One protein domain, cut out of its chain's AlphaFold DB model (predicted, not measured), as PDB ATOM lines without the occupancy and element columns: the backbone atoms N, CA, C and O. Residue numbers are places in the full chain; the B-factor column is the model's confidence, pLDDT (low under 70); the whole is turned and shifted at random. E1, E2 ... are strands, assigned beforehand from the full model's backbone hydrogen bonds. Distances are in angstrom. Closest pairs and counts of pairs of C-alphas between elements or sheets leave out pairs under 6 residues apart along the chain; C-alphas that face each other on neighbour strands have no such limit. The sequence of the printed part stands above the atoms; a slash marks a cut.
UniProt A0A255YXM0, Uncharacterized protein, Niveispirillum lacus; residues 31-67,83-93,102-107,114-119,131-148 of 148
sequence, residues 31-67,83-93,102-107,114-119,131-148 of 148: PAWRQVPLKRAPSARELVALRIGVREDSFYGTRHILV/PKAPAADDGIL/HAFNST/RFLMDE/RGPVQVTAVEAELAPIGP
ATOM      1  N   PRO A  31      23.859   4.780 -22.281       82.81
ATOM      2  CA  PRO A  31      25.120   4.211 -22.742       82.81
ATOM      3  C   PRO A  31      25.063   2.696 -22.966       82.81
ATOM      4  O   PRO A  31      24.315   1.987 -22.288       82.81
ATOM      5  N   ALA A  32      25.948   2.189 -23.826       86.25
ATOM      6  CA  ALA A  32      26.219   0.759 -23.953       86.25
ATOM      7  C   ALA A  32      27.588   0.399 -23.380       86.25
ATOM      8  O   ALA A  32      28.631   0.814 -23.884       86.25
ATOM      9  N   TRP A  33      27.569  -0.458 -22.366       85.00
ATOM     10  CA  TRP A  33      28.769  -1.032 -21.778       85.00
ATOM     11  C   TRP A  33      29.191  -2.270 -22.567       85.00
ATOM     12  O   TRP A  33      28.376  -3.150 -22.862       85.00
ATOM     13  N   ARG A  34      30.470  -2.334 -22.937       86.19
ATOM     14  CA  ARG A  34      31.034  -3.415 -23.745       86.19
ATOM     15  C   ARG A  34      32.355  -3.868 -23.162       86.19
ATOM     16  O   ARG A  34      33.320  -3.113 -23.138       86.19
ATOM     17  N   GLN A  35      32.409  -5.114 -22.706       86.00
ATOM     18  CA  GLN A  35      33.686  -5.730 -22.380       86.00
ATOM     19  C   GLN A  35      34.375  -6.137 -23.679       86.00
ATOM     20  O   GLN A  35      33.834  -6.940 -24.437       86.00
ATOM     21  N   VAL A  36      35.563  -5.592 -23.928       86.06
ATOM     22  CA  VAL A  36      36.282  -5.827 -25.181       86.06
ATOM     23  C   VAL A  36      37.573  -6.586 -24.893       86.06
ATOM     24  O   VAL A  36      38.436  -6.064 -24.190       86.06
ATOM     25  N   PRO A  37      37.720  -7.836 -25.360       87.25
ATOM     26  CA  PRO A  37      38.915  -8.623 -25.091       87.25
ATOM     27  C   PRO A  37      40.104  -8.130 -25.922       87.25
ATOM     28  O   PRO A  37      39.995  -7.913 -27.124       87.25
ATOM     29  N   LEU A  38      41.266  -8.036 -25.280       84.94
ATOM     30  CA  LEU A  38      42.563  -7.802 -25.904       84.94
ATOM     31  C   LEU A  38      43.444  -9.042 -25.737       84.94
ATOM     32  O   LEU A  38      43.426  -9.697 -24.693       84.94
ATOM     33  N   LYS A  39      44.269  -9.339 -26.749       85.50
ATOM     34  CA  LYS A  39      45.199 -10.489 -26.726       85.50
ATOM     35  C   LYS A  39      46.183 -10.423 -25.551       85.50
ATOM     36  O   LYS A  39      46.564 -11.454 -25.008       85.50
ATOM     37  N   ARG A  40      46.594  -9.213 -25.164       86.44
ATOM     38  CA  ARG A  40      47.437  -8.928 -23.994       86.44
ATOM     39  C   ARG A  40      47.214  -7.501 -23.506       86.44
ATOM     40  O   ARG A  40      46.542  -6.719 -24.174       86.44
ATOM     41  N   ALA A  41      47.810  -7.168 -22.364       82.62
ATOM     42  CA  ALA A  41      47.844  -5.793 -21.895       82.62
ATOM     43  C   ALA A  41      48.624  -4.930 -22.914       82.62
ATOM     44  O   ALA A  41      49.709  -5.340 -23.356       82.62
ATOM     45  N   PRO A  42      48.065  -3.784 -23.328       80.38
ATOM     46  CA  PRO A  42      48.738  -2.878 -24.241       80.38
ATOM     47  C   PRO A  42      49.854  -2.106 -23.525       80.38
ATOM     48  O   PRO A  42      49.773  -1.819 -22.333       80.38
ATOM     49  N   SER A  43      50.920  -1.786 -24.252       82.56
ATOM     50  CA  SER A  43      52.036  -0.970 -23.769       82.56
ATOM     51  C   SER A  43      51.856   0.493 -24.170       82.56
ATOM     52  O   SER A  43      51.165   0.803 -25.132       82.56
ATOM     53  N   ALA A  44      52.532   1.416 -23.483       76.75
ATOM     54  CA  ALA A  44      52.391   2.856 -23.732       76.75
ATOM     55  C   ALA A  44      52.765   3.321 -25.161       76.75
ATOM     56  O   ALA A  44      52.452   4.452 -25.522       76.75
ATOM     57  N   ARG A  45      53.429   2.477 -25.966       81.25
ATOM     58  CA  ARG A  45      53.835   2.764 -27.358       81.25
ATOM     59  C   ARG A  45      52.897   2.152 -28.405       81.25
ATOM     60  O   ARG A  45      53.263   2.033 -29.570       81.25
ATOM     61  N   GLU A  46      51.712   1.728 -27.992       85.75
ATOM     62  CA  GLU A  46      50.731   1.094 -28.866       85.75
ATOM     63  C   GLU A  46      49.455   1.928 -28.979       85.75
ATOM     64  O   GLU A  46      49.165   2.814 -28.169       85.75
ATOM     65  N   LEU A  47      48.673   1.611 -30.002       85.81
ATOM     66  CA  LEU A  47      47.280   1.998 -30.124       85.81
ATOM     67  C   LEU A  47      46.423   0.748 -29.964       85.81
ATOM     68  O   LEU A  47      46.827  -0.368 -30.292       85.81
ATOM     69  N   VAL A  48      45.210   0.952 -29.481       86.25
ATOM     70  CA  VAL A  48      44.135  -0.019 -29.584       86.25
ATOM     71  C   VAL A  48      43.262   0.414 -30.753       86.25
ATOM     72  O   VAL A  48      42.611   1.458 -30.693       86.25
ATOM     73  N   ALA A  49      43.287  -0.368 -31.827       88.75
ATOM     74  CA  ALA A  49      42.371  -0.231 -32.945       88.75
ATOM     75  C   ALA A  49      41.031  -0.853 -32.541       88.75
ATOM     76  O   ALA A  49      40.942  -2.060 -32.326       88.75
ATOM     77  N   LEU A  50      40.009  -0.023 -32.391       87.44
ATOM     78  CA  LEU A  50      38.636  -0.421 -32.124       87.44
ATOM     79  C   LEU A  50      37.870  -0.529 -33.440       87.44
ATOM     80  O   LEU A  50      37.979   0.361 -34.276       87.44
ATOM     81  N   ARG A  51      37.048  -1.568 -33.583       89.38
ATOM     82  CA  ARG A  51      36.061  -1.694 -34.660       89.38
ATOM     83  C   ARG A  51      34.676  -1.796 -34.050       89.38
ATOM     84  O   ARG A  51      34.406  -2.705 -33.267       89.38
ATOM     85  N   ILE A  52      33.804  -0.854 -34.374       88.50
ATOM     86  CA  ILE A  52      32.458  -0.746 -33.811       88.50
ATOM     87  C   ILE A  52      31.462  -1.136 -34.899       88.50
ATOM     88  O   ILE A  52      31.390  -0.487 -35.940       88.50
ATOM     89  N   GLY A  53      30.706  -2.204 -34.652       90.38
ATOM     90  CA  GLY A  53      29.657  -2.691 -35.542       90.38
ATOM     91  C   GLY A  53      28.306  -2.080 -35.184       90.38
ATOM     92  O   GLY A  53      27.814  -2.259 -34.065       90.38
ATOM     93  N   VAL A  54      27.679  -1.404 -36.140       89.25
ATOM     94  CA  VAL A  54      26.390  -0.716 -36.002       89.25
ATOM     95  C   VAL A  54      25.399  -1.267 -37.022       89.25
ATOM     96  O   VAL A  54      25.765  -1.475 -38.174       89.25
ATOM     97  N   ARG A  55      24.138  -1.480 -36.636       90.06
ATOM     98  CA  ARG A  55      23.090  -1.850 -37.598       90.06
ATOM     99  C   ARG A  55      22.856  -0.720 -38.595       90.06
ATOM    100  O   ARG A  55      22.591   0.413 -38.191       90.06
ATOM    101  N   GLU A  56      22.914  -1.037 -39.882       88.19
ATOM    102  CA  GLU A  56      22.789  -0.059 -40.963       88.19
ATOM    103  C   GLU A  56      21.451   0.699 -40.928       88.19
ATOM    104  O   GLU A  56      21.426   1.912 -41.122       88.19
ATOM    105  N   ASP A  57      20.355   0.009 -40.606       88.00
ATOM    106  CA  ASP A  57      19.006   0.582 -40.471       88.00
ATOM    107  C   ASP A  57      18.867   1.584 -39.304       88.00
ATOM    108  O   ASP A  57      17.956   2.416 -39.300       88.00
ATOM    109  N   SER A  58      19.790   1.539 -38.341       85.69
ATOM    110  CA  SER A  58      19.857   2.430 -37.179       85.69
ATOM    111  C   SER A  58      20.818   3.609 -37.363       85.69
ATOM    112  O   SER A  58      21.033   4.367 -36.419       85.69
ATOM    113  N   PHE A  59      21.422   3.757 -38.548       85.69
ATOM    114  CA  PHE A  59      22.458   4.752 -38.809       85.69
ATOM    115  C   PHE A  59      22.077   5.714 -39.939       85.69
ATOM    116  O   PHE A  59      21.782   5.301 -41.059       85.69
ATOM    117  N   TYR A  60      22.163   7.017 -39.668       79.38
ATOM    118  CA  TYR A  60      21.894   8.070 -40.644       79.38
ATOM    119  C   TYR A  60      23.031   9.100 -40.694       79.38
ATOM    120  O   TYR A  60      23.420   9.661 -39.673       79.38
ATOM    121  N   GLY A  61      23.535   9.386 -41.897       77.50
ATOM    122  CA  GLY A  61      24.498  10.464 -42.152       77.50
ATOM    123  C   GLY A  61      25.833  10.316 -41.411       77.50
ATOM    124  O   GLY A  61      26.558   9.340 -41.598       77.50
ATOM    125  N   THR A  62      26.165  11.321 -40.601       79.62
ATOM    126  CA  THR A  62      27.385  11.378 -39.782       79.62
ATOM    127  C   THR A  62      27.003  11.448 -38.309       79.62
ATOM    128  O   THR A  62      26.044  12.134 -37.935       79.62
ATOM    129  N   ARG A  63      27.748  10.740 -37.456       78.88
ATOM    130  CA  ARG A  63      27.539  10.708 -36.003       78.88
ATOM    131  C   ARG A  63      28.862  10.822 -35.261       78.88
ATOM    132  O   ARG A  63      29.916  10.480 -35.788       78.88
ATOM    133  N   HIS A  64      28.785  11.250 -34.008       80.12
ATOM    134  CA  HIS A  64      29.912  11.222 -33.085       80.12
ATOM    135  C   HIS A  64      29.630  10.205 -31.979       80.12
ATOM    136  O   HIS A  64      28.611  10.289 -31.288       80.12
ATOM    137  N   ILE A  65      30.542   9.251 -31.809       79.31
ATOM    138  CA  ILE A  65      30.544   8.302 -30.699       79.31
ATOM    139  C   ILE A  65      31.601   8.745 -29.698       79.31
ATOM    140  O   ILE A  65      32.774   8.877 -30.033       79.31
ATOM    141  N   LEU A  66      31.185   8.937 -28.456       81.94
ATOM    142  CA  LEU A  66      32.067   8.963 -27.305       81.94
ATOM    143  C   LEU A  66      32.348   7.534 -26.848       81.94
ATOM    144  O   LEU A  66      31.427   6.763 -26.573       81.94
ATOM    145  N   VAL A  67      33.627   7.205 -26.741       83.88
ATOM    146  CA  VAL A  67      34.121   5.966 -26.148       83.88
ATOM    147  C   VAL A  67      34.833   6.336 -24.854       83.88
ATOM    148  O   VAL A  67      35.948   6.863 -24.887       83.88
ATOM    149  N   PRO A  83      28.088   7.966 -48.552       75.12
ATOM    150  CA  PRO A  83      26.783   7.947 -49.212       75.12
ATOM    151  C   PRO A  83      26.745   7.103 -50.492       75.12
ATOM    152  O   PRO A  83      25.664   6.751 -50.954       75.12
ATOM    153  N   LYS A  84      27.908   6.818 -51.093       82.44
ATOM    154  CA  LYS A  84      28.042   6.007 -52.309       82.44
ATOM    155  C   LYS A  84      28.340   4.538 -52.021       82.44
ATOM    156  O   LYS A  84      28.321   3.741 -52.960       82.44
ATOM    157  N   ALA A  85      28.630   4.175 -50.770       80.69
ATOM    158  CA  ALA A  85      28.859   2.783 -50.419       80.69
ATOM    159  C   ALA A  85      27.558   1.979 -50.596       80.69
ATOM    160  O   ALA A  85      26.493   2.444 -50.167       80.69
ATOM    161  N   PRO A  86      27.624   0.778 -51.204       86.06
ATOM    162  CA  PRO A  86      26.475  -0.116 -51.258       86.06
ATOM    163  C   PRO A  86      26.011  -0.486 -49.840       86.06
ATOM    164  O   PRO A  86      26.727  -0.277 -48.858       86.06
ATOM    165  N   ALA A  87      24.793  -1.018 -49.736       86.25
ATOM    166  CA  ALA A  87      24.322  -1.601 -48.482       86.25
ATOM    167  C   ALA A  87      25.254  -2.742 -48.048       86.25
ATOM    168  O   ALA A  87      25.795  -3.455 -48.896       86.25
ATOM    169  N   ALA A  88      25.454  -2.893 -46.741       86.25
ATOM    170  CA  ALA A  88      26.262  -3.973 -46.200       86.25
ATOM    171  C   ALA A  88      25.505  -5.301 -46.340       86.25
ATOM    172  O   ALA A  88      24.332  -5.391 -45.980       86.25
ATOM    173  N   ASP A  89      26.182  -6.346 -46.820       85.44
ATOM    174  CA  ASP A  89      25.567  -7.663 -47.048       85.44
ATOM    175  C   ASP A  89      24.997  -8.286 -45.759       85.44
ATOM    176  O   ASP A  89      23.997  -9.004 -45.790       85.44
ATOM    177  N   ASP A  90      25.615  -7.996 -44.610       88.38
ATOM    178  CA  ASP A  90      25.189  -8.433 -43.277       88.38
ATOM    179  C   ASP A  90      24.328  -7.385 -42.538       88.38
ATOM    180  O   ASP A  90      23.883  -7.621 -41.409       88.38
ATOM    181  N   GLY A  91      24.076  -6.231 -43.165       89.69
ATOM    182  CA  GLY A  91      23.394  -5.085 -42.565       89.69
ATOM    183  C   GLY A  91      24.171  -4.431 -41.416       89.69
ATOM    184  O   GLY A  91      23.553  -3.765 -40.576       89.69
ATOM    185  N   ILE A  92      25.493  -4.638 -41.329       90.00
ATOM    186  CA  ILE A  92      26.362  -4.063 -40.297       90.00
ATOM    187  C   ILE A  92      27.354  -3.084 -40.930       90.00
ATOM    188  O   ILE A  92      28.194  -3.434 -41.755       90.00
ATOM    189  N   LEU A  93      27.311  -1.837 -40.468       89.25
ATOM    190  CA  LEU A  93      28.343  -0.845 -40.737       89.25
ATOM    191  C   LEU A  93      29.462  -0.988 -39.707       89.25
ATOM    192  O   LEU A  93      29.219  -0.922 -38.500       89.25
ATOM    193  N   HIS A 102      47.596   3.688 -23.408       75.00
ATOM    194  CA  HIS A 102      47.690   4.085 -22.000       75.00
ATOM    195  C   HIS A 102      46.318   4.254 -21.328       75.00
ATOM    196  O   HIS A 102      46.242   4.239 -20.104       75.00
ATOM    197  N   ALA A 103      45.238   4.390 -22.106       73.50
ATOM    198  CA  ALA A 103      43.876   4.413 -21.583       73.50
ATOM    199  C   ALA A 103      43.407   3.031 -21.077       73.50
ATOM    200  O   ALA A 103      42.437   2.942 -20.327       73.50
ATOM    201  N   PHE A 104      44.093   1.950 -21.461       77.94
ATOM    202  CA  PHE A 104      43.727   0.568 -21.171       77.94
ATOM    203  C   PHE A 104      44.664  -0.042 -20.123       77.94
ATOM    204  O   PHE A 104      45.851  -0.236 -20.362       77.94
ATOM    205  N   ASN A 105      44.117  -0.416 -18.968       72.88
ATOM    206  CA  ASN A 105      44.871  -1.018 -17.858       72.88
ATOM    207  C   ASN A 105      44.583  -2.520 -17.652       72.88
ATOM    208  O   ASN A 105      44.984  -3.101 -16.648       72.88
ATOM    209  N   SER A 106      43.854  -3.147 -18.578       76.44
ATOM    210  CA  SER A 106      43.365  -4.523 -18.468       76.44
ATOM    211  C   SER A 106      43.357  -5.204 -19.835       76.44
ATOM    212  O   SER A 106      43.265  -4.548 -20.868       76.44
ATOM    213  N   THR A 107      43.411  -6.537 -19.847       83.25
ATOM    214  CA  THR A 107      43.176  -7.358 -21.049       83.25
ATOM    215  C   THR A 107      41.696  -7.455 -21.416       83.25
ATOM    216  O   THR A 107      41.360  -7.967 -22.479       83.25
ATOM    217  N   ARG A 114      28.761   6.039 -25.852       84.81
ATOM    218  CA  ARG A 114      27.721   7.071 -25.811       84.81
ATOM    219  C   ARG A 114      27.656   7.780 -27.152       84.81
ATOM    220  O   ARG A 114      28.686   8.088 -27.736       84.81
ATOM    221  N   PHE A 115      26.460   8.081 -27.635       78.12
ATOM    222  CA  PHE A 115      26.309   8.909 -28.831       78.12
ATOM    223  C   PHE A 115      26.138  10.357 -28.408       78.12
ATOM    224  O   PHE A 115      25.258  10.670 -27.604       78.12
ATOM    225  N   LEU A 116      26.982  11.239 -28.941       69.75
ATOM    226  CA  LEU A 116      26.726  12.670 -28.842       69.75
ATOM    227  C   LEU A 116      25.528  12.983 -29.737       69.75
ATOM    228  O   LEU A 116      25.422  12.459 -30.845       69.75
ATOM    229  N   MET A 117      24.608  13.774 -29.187       63.81
ATOM    230  CA  MET A 117      23.315  14.109 -29.775       63.81
ATOM    231  C   MET A 117      23.378  14.415 -31.276       63.81
ATOM    232  O   MET A 117      24.339  14.977 -31.795       63.81
ATOM    233  N   ASP A 118      22.290  14.063 -31.947       59.38
ATOM    234  CA  ASP A 118      22.083  14.218 -33.377       59.38
ATOM    235  C   ASP A 118      21.915  15.702 -33.743       59.38
ATOM    236  O   ASP A 118      20.878  16.316 -33.473       59.38
ATOM    237  N   GLU A 119      22.937  16.310 -34.341       53.84
ATOM    238  CA  GLU A 119      22.837  17.681 -34.830       53.84
ATOM    239  C   GLU A 119      21.898  17.729 -36.053       53.84
ATOM    240  O   GLU A 119      22.150  17.123 -37.095       53.84
ATOM    241  N   ARG A 131      17.753   7.818 -37.750       75.62
ATOM    242  CA  ARG A 131      18.000   8.973 -36.859       75.62
ATOM    243  C   ARG A 131      17.542   8.740 -35.403       75.62
ATOM    244  O   ARG A 131      17.314   9.680 -34.649       75.62
ATOM    245  N   GLY A 132      17.341   7.477 -35.030       74.31
ATOM    246  CA  GLY A 132      16.960   7.048 -33.682       74.31
ATOM    247  C   GLY A 132      18.165   6.623 -32.833       74.31
ATOM    248  O   GLY A 132      19.304   6.945 -33.173       74.31
ATOM    249  N   PRO A 133      17.938   5.886 -31.731       79.38
ATOM    250  CA  PRO A 133      19.012   5.212 -31.013       79.38
ATOM    251  C   PRO A 133      19.835   4.351 -31.966       79.38
ATOM    252  O   PRO A 133      19.282   3.568 -32.741       79.38
ATOM    253  N   VAL A 134      21.155   4.473 -31.885       84.88
ATOM    254  CA  VAL A 134      22.038   3.660 -32.715       84.88
ATOM    255  C   VAL A 134      22.129   2.270 -32.106       84.88
ATOM    256  O   VAL A 134      22.326   2.120 -30.900       84.88
ATOM    257  N   GLN A 135      21.982   1.240 -32.930       88.25
ATOM    258  CA  GLN A 135      22.021  -0.146 -32.485       88.25
ATOM    259  C   GLN A 135      23.430  -0.709 -32.670       88.25
ATOM    260  O   GLN A 135      23.839  -1.068 -33.776       88.25
ATOM    261  N   VAL A 136      24.181  -0.793 -31.571       88.19
ATOM    262  CA  VAL A 136      25.532  -1.365 -31.558       88.19
ATOM    263  C   VAL A 136      25.438  -2.875 -31.378       88.19
ATOM    264  O   VAL A 136      24.892  -3.366 -30.386       88.19
ATOM    265  N   THR A 137      26.010  -3.611 -32.326       90.00
ATOM    266  CA  THR A 137      26.002  -5.082 -32.354       90.00
ATOM    267  C   THR A 137      27.311  -5.683 -31.859       90.00
ATOM    268  O   THR A 137      27.311  -6.756 -31.265       90.00
ATOM    269  N   ALA A 138      28.440  -5.009 -32.083       88.62
ATOM    270  CA  ALA A 138      29.751  -5.532 -31.728       88.62
ATOM    271  C   ALA A 138      30.758  -4.413 -31.463       88.62
ATOM    272  O   ALA A 138      30.668  -3.327 -32.034       88.62
ATOM    273  N   VAL A 139      31.739  -4.716 -30.614       87.25
ATOM    274  CA  VAL A 139      32.968  -3.933 -30.482       87.25
ATOM    275  C   VAL A 139      34.127  -4.910 -30.473       87.25
ATOM    276  O   VAL A 139      34.185  -5.803 -29.628       87.25
ATOM    277  N   GLU A 140      35.032  -4.742 -31.419       89.88
ATOM    278  CA  GLU A 140      36.248  -5.527 -31.554       89.88
ATOM    279  C   GLU A 140      37.440  -4.620 -31.247       89.88
ATOM    280  O   GLU A 140      37.387  -3.416 -31.499       89.88
ATOM    281  N   ALA A 141      38.500  -5.176 -30.662       87.25
ATOM    282  CA  ALA A 141      39.720  -4.430 -30.399       87.25
ATOM    283  C   ALA A 141      40.956  -5.244 -30.752       87.25
ATOM    284  O   ALA A 141      41.087  -6.410 -30.372       87.25
ATOM    285  N   GLU A 142      41.901  -4.587 -31.410       87.44
ATOM    286  CA  GLU A 142      43.207  -5.140 -31.725       87.44
ATOM    287  C   GLU A 142      44.320  -4.178 -31.316       87.44
ATOM    288  O   GLU A 142      44.141  -2.964 -31.259       87.44
ATOM    289  N   LEU A 143      45.490  -4.733 -31.008       84.38
ATOM    290  CA  LEU A 143      46.678  -3.933 -30.734       84.38
ATOM    291  C   LEU A 143      47.347  -3.577 -32.055       84.38
ATOM    292  O   LEU A 143      47.702  -4.472 -32.823       84.38
ATOM    293  N   ALA A 144      47.548  -2.284 -32.282       82.44
ATOM    294  CA  ALA A 144      48.268  -1.756 -33.426       82.44
ATOM    295  C   ALA A 144      49.534  -1.028 -32.943       82.44
ATOM    296  O   ALA A 144      49.474  -0.260 -31.977       82.44
ATOM    297  N   PRO A 145      50.695  -1.240 -33.585       73.94
ATOM    298  CA  PRO A 145      51.869  -0.433 -33.293       73.94
ATOM    299  C   PRO A 145      51.601   1.024 -33.687       73.94
ATOM    300  O   PRO A 145      51.020   1.295 -34.739       73.94
ATOM    301  N   ILE A 146      52.063   1.970 -32.867       66.25
ATOM    302  CA  ILE A 146      52.320   3.326 -33.363       66.25
ATOM    303  C   ILE A 146      53.475   3.146 -34.356       66.25
ATOM    304  O   ILE A 146      54.498   2.573 -33.980       66.25
ATOM    305  N   GLY A 147      53.268   3.490 -35.630       63.19
ATOM    306  CA  GLY A 147      54.277   3.310 -36.682       63.19
ATOM    307  C   GLY A 147      55.633   3.960 -36.344       63.19
ATOM    308  O   GLY A 147      55.727   4.689 -35.354       63.19
ATOM    309  N   PRO A 148      56.688   3.678 -37.132       46.59
ATOM    310  CA  PRO A 148      57.979   4.350 -36.980       46.59
ATOM    311  C   PRO A 148      57.877   5.871 -37.148       46.59
ATOM    312  O   PRO A 148      57.021   6.327 -37.943       46.59
TER     313      PRO A 148
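AT A GLANCE: This is residues 31 to 67, 83 to 93, 102 to 107, 114 to 119 and 131 to 148 of the 148 residues of an uncharacterized protein of Niveispirillum lacus (UniProt A0A255YXM0). A long two-stranded antiparallel ribbon of E2 and E5 makes the longest axis, and a smaller, separate ribbon of E3 and E4 lies off to one side, near the end where E2 finishes and E5 starts. The short strand E1 passes near E5, and residues 92 to 93 pair with residues 54 to 55 of E2, antiparallel; the whole is a loose set of pieces with four cuts. The printed part has 78 residues with five named strands, E1 to E5 in order along the chain, and no named helix; the class is all strand, with 35 residues, under half, in named elements. The radius of gyration of the C-alphas is 14.8 A, and the C-alphas span 37 by 27 by 22 A along their main axes.

IN THESE COORDINATES: E1, residues 32 to 35, begins at C-alpha 32 at (26.219, 0.759, -23.953) and is 10.0 A long from first to last C-alpha. E2, residues 46 to 55, is 29.1 A long and begins at C-alpha 46 at (50.731, 1.094, -28.866). E3, residues 62 to 67, is 16.1 A long. E4, residues 114 to 116, is 6.4 A long. E5, residues 134 to 145, is the longest strand by residues; it measures 30.1 A and ends at C-alpha 145 at (51.869, -0.433, -33.293). E5 bends by 70 degrees at residue 137.

HOW THE PARTS SIT: E2 and E5 are antiparallel neighbours, with 159 degrees between their directions. Their C-alphas 50 and 141 face each other at 4.5 A, and N 47 and O 144, like N 140 and O 51, are within hydrogen-bond range at 2.8 A. E1 pairs with no named strand; its closest C-alphas to E5 are those of Arg 34 and Val 139, 7.0 A apart. E3 and E4 are antiparallel neighbours at 137 degrees, with N 66 and O 114 within hydrogen-bond range at 2.7 A. The closest C-alphas of E4 and E5, those of Phe 115 and Val 134, are 7.8 A apart. E3 is apart from E1, E2 and E5.

THE WHOLE: The C-alphas farthest apart are those of Gly 132 and Pro 148, at 41.2 A. Four cuts leave out residues 68 to 82, 94 to 101, 108 to 113 and 120 to 130, with C-alpha gaps of 24.3, 27.4, 21.7 and 10.2 A. Of the links that are printed whole, E1 to E2 and E2 to E3 are short, with 10 and 6 residues. The mean pLDDT of the printed part is 81.7, and residues 116 to 119 and 146 to 148 are under 70.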